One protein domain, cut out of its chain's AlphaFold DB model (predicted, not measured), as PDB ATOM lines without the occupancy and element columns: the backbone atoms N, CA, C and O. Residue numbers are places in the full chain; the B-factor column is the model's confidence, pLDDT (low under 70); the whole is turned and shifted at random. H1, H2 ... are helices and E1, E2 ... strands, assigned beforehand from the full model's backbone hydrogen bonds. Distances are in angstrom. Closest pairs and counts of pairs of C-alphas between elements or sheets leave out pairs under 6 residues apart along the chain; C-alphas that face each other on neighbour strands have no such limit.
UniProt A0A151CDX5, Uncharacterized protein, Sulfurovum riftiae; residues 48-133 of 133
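AT A GLANCE: This is residues 48 to 133 of the 133 residues of an uncharacterized protein of Sulfurovum riftiae (UniProt A0A151CDX5). What does the model look like? Two small halves stand side by side: the hairpin E2 and E3 with H1 packed on it and the longer H2 beyond H1, then the antiparallel meander E4, E5, E6, each strand the neighbour of the one before, with H3 packed on its edge strand E6. The end of H3 also comes near E2, and residues 87 to 93, of which 87 to 92 belong to H2, stick out. What is it made of? The printed part has 86 residues with three named helices and six named strands, in the order E1 E2 E3 H1 H2 E4 E5 E6 H3, of mixed class. It is compact, with a radius of gyration of the C-alphas of 12.1 A and spans of 33 by 27 by 20 A.

HOW THE PARTS SIT: How does the first half begin? E1, residues 48 to 50, pairs with no named strand. E2, residues 53 to 56, and E3, residues 61 to 64, form an antiparallel hairpin, with N 54 and O 63 2.9 A apart, within hydrogen-bond range. Where do the first helices stand? The closest C-alphas of E3 and H1, residues 70 to 77, are those of Cys 62 and Thr 73, 4.6 A apart. H1 and H2, residues 79 to 92, touch as a helical hairpin, opposite ways at a steep tilt of 40 degrees, closest at the C-alphas of Lys 74 and Gln 82, 5.1 A. How is the second half arranged? E4, residues 98 to 100, and E5, residues 106 to 108, form an antiparallel hairpin, with N 107 and O 99 2.9 A apart; E5 and E6, residues 113 to 115, form another, with N 115 and O 106 2.7 A apart. H3, residues 125 to 132, is on this sheet at a height of 6.7 A, over E6, with the C-alphas of Cys 114 and Thr 128 closest at 4.9 A. The closest C-alphas of E2 and H3 are those of Ile 53 and Leu 131, 5.9 A. Are the helix backbones in order? Every O i to N i+4 pair is within hydrogen-bond range in H1 and H3, and 9 of 10 are in H2.

IN THESE COORDINATES: Where are the anchor points? C-alpha 48, where E1 begins, is at (27.691, 50.230, -42.012), and C-alpha 132, where H3 ends, is at (38.035, 52.311, -48.170). How long are the longer elements? From first to last C-alpha, H2 measures 19.9 A, E3 10.4 A, E2 and H3 10.3 A each, and H1 10.0 A.

THE WHOLE: How large is it? The two C-alphas farthest apart are those of Gln 79 and Glu 121, at 34.9 A. Is anything broken or uncertain? The printed part has no cut, no link is long, and no printed residue has a pLDDT under 70.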
ATOM      1  N   PHE A  48      27.003  48.952 -41.830       96.75
ATOM      2  CA  PHE A  48      27.691  50.230 -42.012       96.75
ATOM      3  C   PHE A  48      26.805  51.338 -41.418       96.75
ATOM      4  O   PHE A  48      25.720  51.555 -41.962       96.75
ATOM      5  N   PRO A  49      27.190  52.001 -40.307       96.38
ATOM      6  CA  PRO A  49      26.473  53.178 -39.807       96.38
ATOM      7  C   PRO A  49      26.489  54.320 -40.832       96.38
ATOM      8  O   PRO A  49      25.473  54.970 -41.063       96.38
ATOM      9  N   GLU A  50      27.635  54.497 -41.491       95.69
ATOM     10  CA  GLU A  50      27.884  55.429 -42.589       95.69
ATOM     11  C   GLU A  50      29.017  54.894 -43.490       95.69
ATOM     12  O   GLU A  50      29.536  53.797 -43.263       95.69
ATOM     13  N   ARG A  51      29.391  55.618 -44.555       96.19
ATOM     14  CA  ARG A  51      30.557  55.227 -45.372       96.19
ATOM     15  C   ARG A  51      31.846  55.445 -44.588       96.19
ATOM     16  O   ARG A  51      31.972  56.430 -43.875       96.19
ATOM     17  N   GLY A  52      32.813  54.555 -44.776       98.00
ATOM     18  CA  GLY A  52      34.093  54.590 -44.073       98.00
ATOM     19  C   GLY A  52      34.076  53.931 -42.692       98.00
ATOM     20  O   GLY A  52      35.140  53.829 -42.089       98.00
ATOM     21  N   ILE A  53      32.922  53.440 -42.214       98.31
ATOM     22  CA  ILE A  53      32.782  52.774 -40.911       98.31
ATOM     23  C   ILE A  53      32.009  51.465 -41.066       98.31
ATOM     24  O   ILE A  53      30.869  51.460 -41.526       98.31
ATOM     25  N   VAL A  54      32.590  50.355 -40.613       98.25
ATOM     26  CA  VAL A  54      31.904  49.062 -40.495       98.25
ATOM     27  C   VAL A  54      31.827  48.640 -39.032       98.25
ATOM     28  O   VAL A  54      32.810  48.708 -38.303       98.25
ATOM     29  N   CYS A  55      30.659  48.185 -38.590       98.31
ATOM     30  CA  CYS A  55      30.421  47.704 -37.234       98.31
ATOM     31  C   CYS A  55      29.926  46.260 -37.250       98.31
ATOM     32  O   CYS A  55      29.081  45.891 -38.064       98.31
ATOM     33  N   ASP A  56      30.399  45.459 -36.298       98.00
ATOM     34  CA  ASP A  56      29.931  44.103 -36.049       98.00
ATOM     35  C   ASP A  56      29.453  43.961 -34.599       98.00
ATOM     36  O   ASP A  56      30.244  43.856 -33.659       98.00
ATOM     37  N   LYS A  57      28.129  43.893 -34.419       97.00
ATOM     38  CA  LYS A  57      27.487  43.747 -33.102       97.00
ATOM     39  C   LYS A  57      27.803  42.418 -32.411       97.00
ATOM     40  O   LYS A  57      27.711  42.337 -31.191       97.00
ATOM     41  N   LYS A  58      28.128  41.367 -33.170       96.44
ATOM     42  CA  LYS A  58      28.389  40.014 -32.657       96.44
ATOM     43  C   LYS A  58      29.865  39.824 -32.312       96.44
ATOM     44  O   LYS A  58      30.162  39.175 -31.313       96.44
ATOM     45  N   ALA A  59      30.774  40.388 -33.106       95.94
ATOM     46  CA  ALA A  59      32.195  40.431 -32.764       95.94
ATOM     47  C   ALA A  59      32.506  41.495 -31.690       95.94
ATOM     48  O   ALA A  59      33.429  41.315 -30.898       95.94
ATOM     49  N   GLY A  60      31.692  42.553 -31.604       97.19
ATOM     50  CA  GLY A  60      31.782  43.580 -30.566       97.19
ATOM     51  C   GLY A  60      32.769  44.703 -30.882       97.19
ATOM     52  O   GLY A  60      33.332  45.272 -29.953       97.19
ATOM     53  N   PHE A  61      32.991  45.010 -32.163       98.19
ATOM     54  CA  PHE A  61      33.847  46.118 -32.594       98.19
ATOM     55  C   PHE A  61      33.252  46.897 -33.769       98.19
ATOM     56  O   PHE A  61      32.443  46.378 -34.540       98.19
ATOM     57  N   CYS A  62      33.720  48.130 -33.929       98.50
ATOM     58  CA  CYS A  62      33.656  48.873 -35.180       98.50
ATOM     59  C   CYS A  62      35.068  49.165 -35.690       98.50
ATOM     60  O   CYS A  62      36.024  49.215 -34.917       98.50
ATOM     61  N   ALA A  63      35.191  49.352 -36.996       98.44
ATOM     62  CA  ALA A  63      36.435  49.621 -37.687       98.44
ATOM     63  C   ALA A  63      36.227  50.681 -38.770       98.44
ATOM     64  O   ALA A  63      35.150  50.774 -39.363       98.44
ATOM     65  N   ASP A  64      37.274  51.451 -39.027       98.19
ATOM     66  CA  ASP A  64      37.340  52.445 -40.094       98.19
ATOM     67  C   ASP A  64      38.496  52.124 -41.058       98.19
ATOM     68  O   ASP A  64      39.118  51.060 -40.981       98.19
ATOM     69  N   SER A  65      38.796  53.040 -41.981       97.62
ATOM     70  CA  SER A  65      39.862  52.861 -42.977       97.62
ATOM     71  C   SER A  65      41.276  52.622 -42.409       97.62
ATOM     72  O   SER A  65      42.173  52.262 -43.172       97.62
ATOM     73  N   THR A  66      41.490  52.816 -41.102       97.31
ATOM     74  CA  THR A  66      42.761  52.580 -40.398       97.31
ATOM     75  C   THR A  66      42.814  51.242 -39.650       97.31
ATOM     76  O   THR A  66      43.904  50.716 -39.435       97.31
ATOM     77  N   GLY A  67      41.667  50.634 -39.321       97.88
ATOM     78  CA  GLY A  67      41.577  49.406 -38.519       97.88
ATOM     79  C   GLY A  67      40.423  49.426 -37.512       97.88
ATOM     80  O   GLY A  67      39.533  50.273 -37.583       97.88
ATOM     81  N   ILE A  68      40.435  48.488 -36.557       98.12
ATOM     82  CA  ILE A  68      39.505  48.474 -35.415       98.12
ATOM     83  C   ILE A  68      39.647  49.777 -34.616       98.12
ATOM     84  O   ILE A  68      40.721  50.100 -34.107       98.12
ATOM     85  N   SER A  69      38.534  50.494 -34.471       98.00
ATOM     86  CA  SER A  69      38.466  51.833 -33.895       98.00
ATOM     87  C   SER A  69      37.747  51.804 -32.552       98.00
ATOM     88  O   SER A  69      36.550  51.512 -32.465       98.00
ATOM     89  N   MET A  70      38.471  52.128 -31.479       97.62
ATOM     90  CA  MET A  70      37.911  52.180 -30.122       97.62
ATOM     91  C   MET A  70      36.861  53.290 -29.979       97.62
ATOM     92  O   MET A  70      35.876  53.108 -29.265       97.62
ATOM     93  N   GLY A  71      37.044  54.405 -30.699       98.00
ATOM     94  CA  GLY A  71      36.095  55.520 -30.747       98.00
ATOM     95  C   GLY A  71      34.751  55.081 -31.321       98.00
ATOM     96  O   GLY A  71      33.748  55.113 -30.610       98.00
ATOM     97  N   TYR A  72      34.742  54.556 -32.548       98.56
ATOM     98  CA  TYR A  72      33.507  54.076 -33.177       98.56
ATOM     99  C   TYR A  72      32.911  52.847 -32.479       98.56
ATOM    100  O   TYR A  72      31.692  52.703 -32.418       98.56
ATOM    101  N   THR A  73      33.741  51.983 -31.882       98.56
ATOM    102  CA  THR A  73      33.252  50.876 -31.041       98.56
ATOM    103  C   THR A  73      32.463  51.411 -29.844       98.56
ATOM    104  O   THR A  73      31.352  50.950 -29.591       98.56
ATOM    105  N   LYS A  74      32.982  52.429 -29.141       98.62
ATOM    106  CA  LYS A  74      32.258  53.105 -28.056       98.62
ATOM    107  C   LYS A  74      30.987  53.793 -28.559       98.62
ATOM    108  O   LYS A  74      29.952  53.682 -27.910       98.62
ATOM    109  N   GLU A  75      31.070  54.503 -29.681       98.50
ATOM    110  CA  GLU A  75      29.977  55.314 -30.226       98.50
ATOM    111  C   GLU A  75      28.769  54.467 -30.644       98.50
ATOM    112  O   GLU A  75      27.648  54.747 -30.224       98.50
ATOM    113  N   TYR A  76      28.989  53.397 -31.413       98.19
ATOM    114  CA  TYR A  76      27.896  52.598 -31.975       98.19
ATOM    115  C   TYR A  76      27.543  51.341 -31.168       98.19
ATOM    116  O   TYR A  76      26.426  50.838 -31.311       98.19
ATOM    117  N   LEU A  77      28.461  50.815 -30.342       98.00
ATOM    118  CA  LEU A  77      28.260  49.587 -29.549       98.00
ATOM    119  C   LEU A  77      28.351  49.805 -28.024       98.00
ATOM    120  O   LEU A  77      28.025  48.896 -27.258       98.00
ATOM    121  N   GLY A  78      28.730  51.003 -27.570       98.38
ATOM    122  CA  GLY A  78      28.751  51.397 -26.159       98.38
ATOM    123  C   GLY A  78      30.066  51.119 -25.418       98.38
ATOM    124  O   GLY A  78      30.933  50.369 -25.867       98.38
ATOM    125  N   GLN A  79      30.198  51.715 -24.226       98.25
ATOM    126  CA  GLN A  79      31.415  51.655 -23.399       98.25
ATOM    127  C   GLN A  79      31.878  50.217 -23.111       98.25
ATOM    128  O   GLN A  79      33.045  49.902 -23.298       98.25
ATOM    129  N   ALA A  80      30.957  49.314 -22.757       98.00
ATOM    130  CA  ALA A  80      31.294  47.925 -22.436       98.00
ATOM    131  C   ALA A  80      31.900  47.144 -23.623       98.00
ATOM    132  O   ALA A  80      32.691  46.223 -23.412       98.00
ATOM    133  N   ALA A  81      31.555  47.503 -24.868       98.06
ATOM    134  CA  ALA A  81      32.186  46.930 -26.055       98.06
ATOM    135  C   ALA A  81      33.620  47.459 -26.222       98.06
ATOM    136  O   ALA A  81      34.534  46.674 -26.473       98.06
ATOM    137  N   GLN A  82      33.829  48.764 -26.000       98.19
ATOM    138  CA  GLN A  82      35.159  49.378 -26.008       98.19
ATOM    139  C   GLN A  82      36.071  48.753 -24.944       98.19
ATOM    140  O   GLN A  82      37.169  48.322 -25.277       98.19
ATOM    141  N   ASP A  83      35.620  48.657 -23.691       97.62
ATOM    142  CA  ASP A  83      36.422  48.137 -22.571       97.62
ATOM    143  C   ASP A  83      36.874  46.695 -22.829       97.62
ATOM    144  O   ASP A  83      38.034  46.334 -22.617       97.62
ATOM    145  N   LYS A  84      35.967  45.873 -23.373       96.06
ATOM    146  CA  LYS A  84      36.265  44.506 -23.802       96.06
ATOM    147  C   LYS A  84      37.302  44.472 -24.933       96.06
ATOM    148  O   LYS A  84      38.196  43.631 -24.899       96.06
ATOM    149  N   MET A  85      37.189  45.366 -25.916       95.44
ATOM    150  CA  MET A  85      38.082  45.423 -27.078       95.44
ATOM    151  C   MET A  85      39.485  45.931 -26.717       95.44
ATOM    152  O   MET A  85      40.474  45.342 -27.152       95.44
ATOM    153  N   MET A  86      39.591  46.946 -25.852       95.12
ATOM    154  CA  MET A  86      40.870  47.385 -25.273       95.12
ATOM    155  C   MET A  86      41.527  46.243 -24.491       95.12
ATOM    156  O   MET A  86      42.703  45.960 -24.698       95.12
ATOM    157  N   GLY A  87      40.745  45.496 -23.703       94.31
ATOM    158  CA  GLY A  87      41.231  44.325 -22.974       94.31
ATOM    159  C   GLY A  87      41.811  43.201 -23.846       94.31
ATOM    160  O   GLY A  87      42.638  42.447 -23.338       94.31
ATOM    161  N   TYR A  88      41.425  43.085 -25.125       91.56
ATOM    162  CA  TYR A  88      42.069  42.173 -26.085       91.56
ATOM    163  C   TYR A  88      43.360  42.766 -26.665       91.56
ATOM    164  O   TYR A  88      44.384  42.088 -26.715       91.56
ATOM    165  N   VAL A  89      43.348  44.045 -27.058       89.94
ATOM    166  CA  VAL A  89      44.542  44.722 -27.603       89.94
ATOM    167  C   VAL A  89      45.684  44.766 -26.580       89.94
ATOM    168  O   VAL A  89      46.831  44.509 -26.935       89.94
ATOM    169  N   GLU A  90      45.376  45.031 -25.308       90.12
ATOM    170  CA  GLU A  90      46.366  45.107 -24.225       90.12
ATOM    171  C   GLU A  90      46.972  43.748 -23.849       90.12
ATOM    172  O   GLU A  90      48.163  43.678 -23.550       90.12
ATOM    173  N   LYS A  91      46.169  42.673 -23.838       89.88
ATOM    174  CA  LYS A  91      46.600  41.344 -23.360       89.88
ATOM    175  C   LYS A  91      47.211  40.478 -24.448       89.88
ATOM    176  O   LYS A  91      48.201  39.800 -24.197       89.88
ATOM    177  N   ASP A  92      46.607  40.500 -25.630       86.44
ATOM    178  CA  ASP A  92      46.935  39.583 -26.723       86.44
ATOM    179  C   ASP A  92      47.809  40.263 -27.796       86.44
ATOM    180  O   ASP A  92      48.101  39.660 -28.827       86.44
ATOM    181  N   HIS A  93      48.211  41.525 -27.569       84.00
ATOM    182  CA  HIS A  93      48.938  42.383 -28.519       84.00
ATOM    183  C   HIS A  93      48.294  42.408 -29.918       84.00
ATOM    184  O   HIS A  93      48.974  42.398 -30.943       84.00
ATOM    185  N   MET A  94      46.958  42.412 -29.951       87.56
ATOM    186  CA  MET A  94      46.182  42.227 -31.174       87.56
ATOM    187  C   MET A  94      46.386  43.382 -32.165       87.56
ATOM    188  O   MET A  94      46.066  44.536 -31.872       87.56
ATOM    189  N   GLU A  95      46.842  43.056 -33.377       90.19
ATOM    190  CA  GLU A  95      46.905  44.004 -34.490       90.19
ATOM    191  C   GLU A  95      45.493  44.443 -34.907       90.19
ATOM    192  O   GLU A  95      44.683  43.643 -35.369       90.19
ATOM    193  N   THR A  96      45.190  45.736 -34.787       95.75
ATOM    194  CA  THR A  96      43.880  46.294 -35.164       95.75
ATOM    195  C   THR A  96      43.731  46.539 -36.667       95.75
ATOM    196  O   THR A  96      42.610  46.702 -37.151       95.75
ATOM    197  N   GLY A  97      44.840  46.558 -37.415       97.06
ATOM    198  CA  GLY A  97      44.875  46.842 -38.852       97.06
ATOM    199  C   GLY A  97      44.373  45.707 -39.750       97.06
ATOM    200  O   GLY A  97      44.136  45.944 -40.934       97.06
ATOM    201  N   SER A  98      44.182  44.490 -39.225       96.81
ATOM    202  CA  SER A  98      43.538  43.410 -39.979       96.81
ATOM    203  C   SER A  98      42.633  42.546 -39.102       96.81
ATOM    204  O   SER A  98      42.982  42.200 -37.978       96.81
ATOM    205  N   TYR A  99      41.434  42.233 -39.591       97.31
ATOM    206  CA  TYR A  99      40.371  41.664 -38.761       97.31
ATOM    207  C   TYR A  99      39.359  40.862 -39.582       97.31
ATOM    208  O   TYR A  99      39.090  41.160 -40.744       97.31
ATOM    209  N   THR A 100      38.770  39.832 -38.964       96.81
ATOM    210  CA  THR A 100      37.676  39.043 -39.557       96.81
ATOM    211  C   THR A 100      36.370  39.364 -38.842       96.81
ATOM    212  O   THR A 100      36.283  39.230 -37.623       96.81
ATOM    213  N   MET A 101      35.349  39.764 -39.593       97.25
ATOM    214  CA  MET A 101      33.997  39.968 -39.075       97.25
ATOM    215  C   MET A 101      33.257  38.630 -38.929       97.25
ATOM    216  O   MET A 101      33.565  37.635 -39.583       97.25
ATOM    217  N   SER A 102      32.232  38.598 -38.085       96.75
ATOM    218  CA  SER A 102      31.438  37.410 -37.743       96.75
ATOM    219  C   SER A 102      30.616  36.826 -38.901       96.75
ATOM    220  O   SER A 102      30.063  35.733 -38.762       96.75
ATOM    221  N   ASN A 103      30.554  37.528 -40.039       94.62
ATOM    222  CA  ASN A 103      30.011  37.044 -41.310       94.62
ATOM    223  C   ASN A 103      31.075  36.420 -42.246       94.62
ATOM    224  O   ASN A 103      30.750  36.067 -43.377       94.62
ATOM    225  N   GLY A 104      32.326  36.296 -41.789       95.69
ATOM    226  CA  GLY A 104      33.445  35.681 -42.509       95.69
ATOM    227  C   GLY A 104      34.281  36.640 -43.361       95.69
ATOM    228  O   GLY A 104      35.395  36.275 -43.734       95.69
ATOM    229  N   VAL A 105      33.799  37.859 -43.633       97.44
ATOM    230  CA  VAL A 105      34.556  38.860 -44.402       97.44
ATOM    231  C   VAL A 105      35.769  39.312 -43.592       97.44
ATOM    232  O   VAL A 105      35.651  39.678 -42.423       97.44
ATOM    233  N   TYR A 106      36.936  39.303 -44.229       98.19
ATOM    234  CA  TYR A 106      38.198  39.751 -43.644       98.19
ATOM    235  C   TYR A 106      38.637  41.058 -44.296       98.19
ATOM    236  O   TYR A 106      38.595  41.162 -45.519       98.19
ATOM    237  N   CYS A 107      39.064  42.040 -43.509       98.38
ATOM    238  CA  CYS A 107      39.561  43.321 -44.005       98.38
ATOM    239  C   CYS A 107      40.993  43.571 -43.529       98.38
ATOM    240  O   CYS A 107      41.380  43.162 -42.435       98.38
ATOM    241  N   ASP A 108      41.762  44.246 -44.378       98.19
ATOM    242  CA  ASP A 108      43.154  44.630 -44.168       98.19
ATOM    243  C   ASP A 108      43.296  46.106 -44.562       98.19
ATOM    244  O   ASP A 108      43.153  46.474 -45.733       98.19
ATOM    245  N   SER A 109      43.533  46.954 -43.561       97.88
ATOM    246  CA  SER A 109      43.603  48.409 -43.712       97.88
ATOM    247  C   SER A 109      44.880  48.872 -44.412       97.88
ATOM    248  O   SER A 109      44.850  49.876 -45.123       97.88
ATOM    249  N   ALA A 110      45.980  48.118 -44.299       97.31
ATOM    250  CA  ALA A 110      47.215  48.405 -45.030       97.31
ATOM    251  C   ALA A 110      47.055  48.093 -46.528       97.31
ATOM    252  O   ALA A 110      47.495  48.867 -47.377       97.31
ATOM    253  N   ALA A 111      46.352  47.005 -46.859       97.69
ATOM    254  CA  ALA A 111      45.960  46.676 -48.231       97.69
ATOM    255  C   ALA A 111      44.783  47.522 -48.761       97.69
ATOM    256  O   ALA A 111      44.512  47.497 -49.963       97.69
ATOM    257  N   ARG A 112      44.071  48.250 -47.881       98.00
ATOM    258  CA  ARG A 112      42.824  48.989 -48.170       98.00
ATOM    259  C   ARG A 112      41.774  48.124 -48.878       98.00
ATOM    260  O   ARG A 112      41.102  48.572 -49.812       98.00
ATOM    261  N   ALA A 113      41.662  46.865 -48.459       98.25
ATOM    262  CA  ALA A 113      40.824  45.868 -49.110       98.25
ATOM    263  C   ALA A 113      40.140  44.942 -48.101       98.25
ATOM    264  O   ALA A 113      40.721  44.536 -47.096       98.25
ATOM    265  N   CYS A 114      38.902  44.568 -48.416       98.31
ATOM    266  CA  CYS A 114      38.196  43.468 -47.778       98.31
ATOM    267  C   CYS A 114      38.097  42.280 -48.740       98.31
ATOM    268  O   CYS A 114      38.114  42.438 -49.961       98.31
ATOM    269  N   TYR A 115      37.972  41.082 -48.183       98.19
ATOM    270  CA  TYR A 115      38.035  39.805 -48.876       98.19
ATOM    271  C   TYR A 115      36.921  38.875 -48.395       98.19
ATOM    272  O   TYR A 115      36.441  38.989 -47.264       98.19
ATOM    273  N   ASN A 116      36.542  37.914 -49.236       95.50
ATOM    274  CA  ASN A 116      35.555  36.881 -48.912       95.50
ATOM    275  C   ASN A 116      35.916  36.056 -47.661       95.50
ATOM    276  O   ASN A 116      35.016  35.514 -47.023       95.50
ATOM    277  N   ASN A 117      37.207  35.944 -47.334       95.69
ATOM    278  CA  ASN A 117      37.733  35.273 -46.148       95.69
ATOM    279  C   ASN A 117      39.187  35.693 -45.845       95.69
ATOM    280  O   ASN A 117      39.838  36.383 -46.633       95.69
ATOM    281  N   LYS A 118      39.721  35.230 -44.704       95.94
ATOM    282  CA  LYS A 118      41.085  35.543 -44.233       95.94
ATOM    283  C   LYS A 118      42.233  35.031 -45.116       95.94
ATOM    284  O   LYS A 118      43.367  35.456 -44.930       95.94
ATOM    285  N   TRP A 119      41.964  34.124 -46.057       96.62
ATOM    286  CA  TRP A 119      42.963  33.616 -47.004       96.62
ATOM    287  C   TRP A 119      43.095  34.509 -48.250       96.62
ATOM    288  O   TRP A 119      43.895  34.207 -49.131       96.62
ATOM    289  N   LYS A 120      42.350  35.625 -48.307       96.19
ATOM    290  CA  LYS A 120      42.400  36.642 -49.373       96.19
ATOM    291  C   LYS A 120      42.082  36.102 -50.780       96.19
ATOM    292  O   LYS A 120      42.470  36.714 -51.770       96.19
ATOM    293  N   GLU A 121      41.333  34.999 -50.880       94.19
ATOM    294  CA  GLU A 121      41.029  34.315 -52.153       94.19
ATOM    295  C   GLU A 121      40.340  35.219 -53.186       94.19
ATOM    296  O   GLU A 121      40.574  35.093 -54.389       94.19
ATOM    297  N   ARG A 122      39.459  36.117 -52.730       96.62
ATOM    298  CA  ARG A 122      38.747  37.069 -53.585       96.62
ATOM    299  C   ARG A 122      38.488  38.373 -52.844       96.62
ATOM    300  O   ARG A 122      37.969  38.355 -51.731       96.62
ATOM    301  N   VAL A 123      38.783  39.500 -53.490       97.44
ATOM    302  CA  VAL A 123      38.387  40.832 -53.005       97.44
ATOM    303  C   VAL A 123      36.863  40.928 -52.960       97.44
ATOM    304  O   VAL A 123      36.184  40.641 -53.947       97.44
ATOM    305  N   ASP A 124      36.326  41.372 -51.829       97.38
ATOM    306  CA  ASP A 124      34.918  41.710 -51.693       97.38
ATOM    307  C   ASP A 124      34.702  43.178 -52.066       97.38
ATOM    308  O   ASP A 124      35.098  44.094 -51.339       97.38
ATOM    309  N   SER A 125      34.099  43.410 -53.230       96.94
ATOM    310  CA  SER A 125      33.923  44.752 -53.782       96.94
ATOM    311  C   SER A 125      32.969  45.618 -52.956       96.94
ATOM    312  O   SER A 125      33.209  46.820 -52.837       96.94
ATOM    313  N   TYR A 126      31.927  45.037 -52.351       96.00
ATOM    314  CA  TYR A 126      30.958  45.778 -51.541       96.00
ATOM    315  C   TYR A 126      31.608  46.295 -50.255       96.00
ATOM    316  O   TYR A 126      31.653  47.504 -50.039       96.00
ATOM    317  N   TYR A 127      32.202  45.409 -49.451       97.06
ATOM    318  CA  TYR A 127      32.868  45.817 -48.212       97.06
ATOM    319  C   TYR A 127      34.064  46.743 -48.479       97.06
ATOM    320  O   TYR A 127      34.217  47.752 -47.795       97.06
ATOM    321  N   THR A 128      34.860  46.475 -49.523       98.06
ATOM    322  CA  THR A 128      35.994  47.340 -49.896       98.06
ATOM    323  C   THR A 128      35.548  48.751 -50.294       98.06
ATOM    324  O   THR A 128      36.177  49.729 -49.898       98.06
ATOM    325  N   SER A 129      34.471  48.880 -51.077       97.44
ATOM    326  CA  SER A 129      33.977  50.191 -51.531       97.44
ATOM    327  C   SER A 129      33.230  50.973 -50.455       97.44
ATOM    328  O   SER A 129      33.289  52.195 -50.470       97.44
ATOM    329  N   MET A 130      32.572  50.299 -49.513       96.56
ATOM    330  CA  MET A 130      31.904  50.968 -48.395       96.56
ATOM    331  C   MET A 130      32.873  51.440 -47.300       96.56
ATOM    332  O   MET A 130      32.539  52.381 -46.584       96.56
ATOM    333  N   LEU A 131      34.046  50.805 -47.160       97.62
ATOM    334  CA  LEU A 131      35.013  51.089 -46.089       97.62
ATOM    335  C   LEU A 131      36.225  51.936 -46.523       97.62
ATOM    336  O   LEU A 131      36.719  52.734 -45.730       97.62
ATOM    337  N   PHE A 132      36.729  51.767 -47.752       97.06
ATOM    338  CA  PHE A 132      38.035  52.311 -48.170       97.06
ATOM    339  C   PHE A 132      38.002  53.254 -49.391       97.06
ATOM    340  O   PHE A 132      39.077  53.595 -49.907       97.06
ATOM    341  N   ARG A 133      36.825  53.663 -49.884       82.00
ATOM    342  CA  ARG A 133      36.671  54.532 -51.068       82.00
ATOM    343  C   ARG A 133      35.880  55.803 -50.785       82.00
ATOM    344  O   ARG A 133      34.927  55.730 -49.985       82.00
TER     345      ARG A 133